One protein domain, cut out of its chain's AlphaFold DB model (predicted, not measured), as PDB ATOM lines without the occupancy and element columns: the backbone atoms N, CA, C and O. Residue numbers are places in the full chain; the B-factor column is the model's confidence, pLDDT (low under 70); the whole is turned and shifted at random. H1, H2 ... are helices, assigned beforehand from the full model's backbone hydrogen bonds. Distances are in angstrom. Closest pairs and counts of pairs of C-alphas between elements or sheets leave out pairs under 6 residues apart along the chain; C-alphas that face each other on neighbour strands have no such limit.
ATOM      1  N   HIS A   7     119.214 139.434 103.397       74.19
ATOM      2  CA  HIS A   7     119.009 138.373 102.399       74.19
ATOM      3  C   HIS A   7     118.982 138.877 100.942       74.19
ATOM      4  O   HIS A   7     119.061 138.069 100.021       74.19
ATOM      5  N   LYS A   8     118.847 140.193 100.724       76.00
ATOM      6  CA  LYS A   8     118.904 140.851  99.408       76.00
ATOM      7  C   LYS A   8     120.299 141.389  99.084       76.00
ATOM      8  O   LYS A   8     120.525 141.848  97.965       76.00
ATOM      9  N   HIS A   9     121.224 141.365 100.047       74.62
ATOM     10  CA  HIS A   9     122.599 141.773  99.799       74.62
ATOM     11  C   HIS A   9     123.312 140.740  98.925       74.62
ATOM     12  O   HIS A   9     123.099 139.537  99.033       74.62
ATOM     13  N   HIS A  10     124.182 141.237  98.045       68.06
ATOM     14  CA  HIS A  10     124.964 140.402  97.132       68.06
ATOM     15  C   HIS A  10     125.993 139.528  97.873       68.06
ATOM     16  O   HIS A  10     126.461 138.509  97.366       68.06
ATOM     17  N   GLU A  11     126.341 139.934  99.092       72.88
ATOM     18  CA  GLU A  11     127.239 139.214  99.979       72.88
ATOM     19  C   GLU A  11     126.493 138.058 100.657       72.88
ATOM     20  O   GLU A  11     125.420 138.236 101.232       72.88
ATOM     21  N   LYS A  12     127.083 136.858 100.635       67.38
ATOM     22  CA  LYS A  12     126.516 135.627 101.220       67.38
ATOM     23  C   LYS A  12     126.588 135.597 102.756       67.38
ATOM     24  O   LYS A  12     126.868 134.563 103.348       67.38
ATOM     25  N   LEU A  13     126.372 136.738 103.402       71.25
ATOM     26  CA  LEU A  13     126.397 136.890 104.859       71.25
ATOM     27  C   LEU A  13     125.073 136.472 105.514       71.25
ATOM     28  O   LEU A  13     124.959 136.440 106.737       71.25
ATOM     29  N   TYR A  14     124.063 136.158 104.704       71.88
ATOM     30  CA  TYR A  14     122.762 135.713 105.164       71.88
ATOM     31  C   TYR A  14     122.714 134.185 105.280       71.88
ATOM     32  O   TYR A  14     122.631 133.467 104.285       71.88
ATOM     33  N   PHE A  15     122.722 133.694 106.519       66.88
ATOM     34  CA  PHE A  15     122.672 132.264 106.852       66.88
ATOM     35  C   PHE A  15     121.235 131.732 107.046       66.88
ATOM     36  O   PHE A  15     121.038 130.628 107.550       66.88
ATOM     37  N   GLY A  16     120.224 132.501 106.628       74.31
ATOM     38  CA  GLY A  16     118.808 132.203 106.851       74.31
ATOM     39  C   GLY A  16     118.214 132.971 108.035       74.31
ATOM     40  O   GLY A  16     118.924 133.619 108.797       74.31
ATOM     41  N   TYR A  17     116.896 132.874 108.201       76.00
ATOM     42  CA  TYR A  17     116.167 133.453 109.339       76.00
ATOM     43  C   TYR A  17     116.247 132.585 110.606       76.00
ATOM     44  O   TYR A  17     115.549 132.853 111.579       76.00
ATOM     45  N   TRP A  18     117.072 131.535 110.592       84.12
ATOM     46  CA  TRP A  18     117.173 130.540 111.653       84.12
ATOM     47  C   TRP A  18     117.612 131.138 112.989       84.12
ATOM     48  O   TRP A  18     118.604 131.861 113.075       84.12
ATOM     49  N   ILE A  19     116.907 130.761 114.053       84.56
ATOM     50  CA  ILE A  19     117.161 131.233 115.415       84.56
ATOM     51  C   ILE A  19     118.011 130.199 116.168       84.56
ATOM     52  O   ILE A  19     117.554 129.527 117.094       84.56
ATOM     53  N   PHE A  20     119.264 130.037 115.740       86.44
ATOM     54  CA  PHE A  20     120.185 129.052 116.324       86.44
ATOM     55  C   PHE A  20     120.513 129.326 117.794       86.44
ATOM     56  O   PHE A  20     120.620 128.389 118.583       86.44
ATOM     57  N   GLU A  21     120.628 130.600 118.169       88.56
ATOM     58  CA  GLU A  21     120.948 131.005 119.541       88.56
ATOM     59  C   GLU A  21     119.884 130.525 120.534       88.56
ATOM     60  O   GLU A  21     120.221 129.947 121.565       88.56
ATOM     61  N   SER A  22     118.596 130.674 120.200       89.69
ATOM     62  CA  SER A  22     117.504 130.178 121.045       89.69
ATOM     63  C   SER A  22     117.546 128.660 121.195       89.69
ATOM     64  O   SER A  22     117.385 128.162 122.305       89.69
ATOM     65  N   GLY A  23     117.824 127.933 120.108       89.81
ATOM     66  CA  GLY A  23     117.974 126.481 120.173       89.81
ATOM     67  C   GLY A  23     119.143 126.038 121.063       89.81
ATOM     68  O   GLY A  23     119.015 125.094 121.842       89.81
ATOM     69  N   ALA A  24     120.273 126.751 121.008       90.62
ATOM     70  CA  ALA A  24     121.420 126.482 121.874       90.62
ATOM     71  C   ALA A  24     121.098 126.735 123.357       90.62
ATOM     72  O   ALA A  24     121.437 125.910 124.204       90.62
ATOM     73  N   ILE A  25     120.407 127.838 123.667       92.19
ATOM     74  CA  ILE A  25     119.992 128.177 125.038       92.19
ATOM     75  C   ILE A  25     119.069 127.098 125.603       92.19
ATOM     76  O   ILE A  25     119.315 126.608 126.702       92.19
ATOM     77  N   VAL A  26     118.049 126.696 124.843       93.44
ATOM     78  CA  VAL A  26     117.124 125.628 125.242       93.44
ATOM     79  C   VAL A  26     117.876 124.334 125.539       93.44
ATOM     80  O   VAL A  26     117.614 123.700 126.558       93.44
ATOM     81  N   LYS A  27     118.839 123.958 124.688       89.38
ATOM     82  CA  LYS A  27     119.632 122.738 124.872       89.38
ATOM     83  C   LYS A  27     120.507 122.782 126.123       89.38
ATOM     84  O   LYS A  27     120.582 121.783 126.829       89.38
ATOM     85  N   ILE A  28     121.191 123.902 126.363       92.81
ATOM     86  CA  ILE A  28     122.111 124.074 127.500       92.81
ATOM     87  C   ILE A  28     121.343 124.134 128.823       92.81
ATOM     88  O   ILE A  28     121.812 123.603 129.825       92.81
ATOM     89  N   LEU A  29     120.186 124.796 128.827       93.12
ATOM     90  CA  LEU A  29     119.367 125.003 130.022       93.12
ATOM     91  C   LEU A  29     118.286 123.929 130.217       93.12
ATOM     92  O   LEU A  29     117.521 124.026 131.171       93.12
ATOM     93  N   GLU A  30     118.209 122.943 129.319       90.50
ATOM     94  CA  GLU A  30     117.216 121.858 129.326       90.50
ATOM     95  C   GLU A  30     115.768 122.366 129.483       90.50
ATOM     96  O   GLU A  30     114.968 121.821 130.244       90.50
ATOM     97  N   LEU A  31     115.434 123.443 128.766       91.19
ATOM     98  CA  LEU A  31     114.108 124.063 128.813       91.19
ATOM     99  C   LEU A  31     113.096 123.289 127.961       91.19
ATOM    100  O   LEU A  31     113.449 122.696 126.945       91.19
ATOM    101  N   ASP A  32     111.819 123.353 128.346       91.00
ATOM    102  CA  ASP A  32     110.725 122.856 127.509       91.00
ATOM    103  C   ASP A  32     110.424 123.853 126.381       91.00
ATOM    104  O   ASP A  32     109.851 124.922 126.591       91.00
ATOM    105  N   ASP A  33     110.820 123.491 125.167       91.12
ATOM    106  CA  ASP A  33     110.622 124.250 123.936       91.12
ATOM    107  C   ASP A  33     109.519 123.666 123.046       91.12
ATOM    108  O   ASP A  33     109.421 124.005 121.864       91.12
ATOM    109  N   SER A  34     108.630 122.838 123.605       90.06
ATOM    110  CA  SER A  34     107.496 122.246 122.882       90.06
ATOM    111  C   SER A  34     106.634 123.291 122.159       90.06
ATOM    112  O   SER A  34     106.120 123.034 121.068       90.06
ATOM    113  N   ILE A  35     106.515 124.496 122.730       89.81
ATOM    114  CA  ILE A  35     105.782 125.621 122.127       89.81
ATOM    115  C   ILE A  35     106.453 126.164 120.853       89.81
ATOM    116  O   ILE A  35     105.779 126.747 120.006       89.81
ATOM    117  N   LEU A  36     107.767 125.971 120.704       88.31
ATOM    118  CA  LEU A  36     108.572 126.486 119.594       88.31
ATOM    119  C   LEU A  36     108.637 125.515 118.409       88.31
ATOM    120  O   LEU A  36     109.085 125.897 117.331       88.31
ATOM    121  N   LYS A  37     108.129 124.287 118.561       87.12
ATOM    122  CA  LYS A  37     108.159 123.245 117.524       87.12
ATOM    123  C   LYS A  37     107.541 123.667 116.188       87.12
ATOM    124  O   LYS A  37     108.011 123.254 115.135       87.12
ATOM    125  N   ASN A  38     106.489 124.486 116.225       87.75
ATOM    126  CA  ASN A  38     105.777 124.941 115.026       87.75
ATOM    127  C   ASN A  38     106.275 126.302 114.507       87.75
ATOM    128  O   ASN A  38     105.664 126.875 113.606       87.75
ATOM    129  N   VAL A  39     107.351 126.850 115.082       89.12
ATOM    130  CA  VAL A  39     107.916 128.133 114.654       89.12
ATOM    131  C   VAL A  39     108.790 127.900 113.411       89.12
ATOM    132  O   VAL A  39     109.775 127.172 113.507       89.12
ATOM    133  N   PRO A  40     108.503 128.544 112.260       84.88
ATOM    134  CA  PRO A  40     109.164 128.250 110.978       84.88
ATOM    135  C   PRO A  40     110.692 128.389 110.960       84.88
ATOM    136  O   PRO A  40     111.353 127.838 110.086       84.88
ATOM    137  N   TYR A  41     111.248 129.155 111.895       86.50
ATOM    138  CA  TYR A  41     112.671 129.485 111.953       86.50
ATOM    139  C   TYR A  41     113.383 128.901 113.175       86.50
ATOM    140  O   TYR A  41     114.560 129.187 113.405       86.50
ATOM    141  N   TYR A  42     112.678 128.112 113.985       89.75
ATOM    142  CA  TYR A  42     113.261 127.480 115.154       89.75
ATOM    143  C   TYR A  42     113.820 126.101 114.777       89.75
ATOM    144  O   TYR A  42     113.076 125.259 114.269       89.75
ATOM    145  N   PRO A  43     115.119 125.832 114.998       88.62
ATOM    146  CA  PRO A  43     115.751 124.589 114.567       88.62
ATOM    147  C   PRO A  43     115.469 123.428 115.543       88.62
ATOM    148  O   PRO A  43     116.396 122.844 116.099       88.62
ATOM    149  N   TYR A  44     114.191 123.078 115.738       88.94
ATOM    150  CA  TYR A  44     113.728 122.066 116.702       88.94
ATOM    151  C   TYR A  44     114.444 120.716 116.528       88.94
ATOM    152  O   TYR A  44     115.033 120.182 117.469       88.94
ATOM    153  N   ASP A  45     114.485 120.197 115.297       88.00
ATOM    154  CA  ASP A  45     115.124 118.908 114.997       88.00
ATOM    155  C   ASP A  45     116.624 118.904 115.332       88.00
ATOM    156  O   ASP A  45     117.164 117.894 115.782       88.00
ATOM    157  N   MET A  46     117.297 120.047 115.165       88.38
ATOM    158  CA  MET A  46     118.718 120.201 115.484       88.38
ATOM    159  C   MET A  46     118.955 120.223 116.999       88.38
ATOM    160  O   MET A  46     119.903 119.612 117.486       88.38
ATOM    161  N   VAL A  47     118.084 120.900 117.752       89.44
ATOM    162  CA  VAL A  47     118.151 120.986 119.220       89.44
ATOM    163  C   VAL A  47     117.936 119.612 119.853       89.44
ATOM    164  O   VAL A  47     118.679 119.211 120.754       89.44
ATOM    165  N   HIS A  48     116.972 118.840 119.355       89.75
ATOM    166  CA  HIS A  48     116.666 117.507 119.882       89.75
ATOM    167  C   HIS A  48     117.492 116.378 119.265       89.75
ATOM    168  O   HIS A  48     117.336 115.225 119.677       89.75
ATOM    169  N   PHE A  49     118.408 116.687 118.345       88.88
ATOM    170  CA  PHE A  49     119.305 115.694 117.778       88.88
ATOM    171  C   PHE A  49     120.111 114.992 118.883       88.88
ATOM    172  O   PHE A  49     120.692 115.618 119.779       88.88
TER     173      PHE A  49
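Overview. This is residues 7 to 49 of the 52 residues of the protein "DUF1911 domain-containing protein" of Bacillus pseudomycoides DSM 12442 (UniProt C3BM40). What shape? With little regular structure, short H2 packs on helix H1, residues 30 to 43 fold back, and residues 8 to 14 stick out. What is printed? Of 43 residues, under half, 14, are in named helices, H1 then H2, with no named strand: all helix. It is loose, with a radius of gyration of the C-alphas of 12.3 A, and spans 38 by 20 by 14 A.

Arrangement. Do the helices touch? H1, residues 20 to 29, touches H2, residues 44 to 47; their closest C-alphas, of Gly 23 and Val 47, are 5.6 A apart. Their backbones? In H1 every O i to N i+4 pair is within hydrogen-bond range; H2 is too short for one.

Along the chain. Where is H1? It runs 14.3 A from C-alpha 20, (120.185, 129.052, 116.324). And H2? It ends at C-alpha 47, (118.151, 120.986, 119.220).

Size, cuts and confidence. Any cut? The printed part has no cut; the H1 to H2 link is long. Low confidence? Residues 10, 12 and 15 have pLDDT under 70.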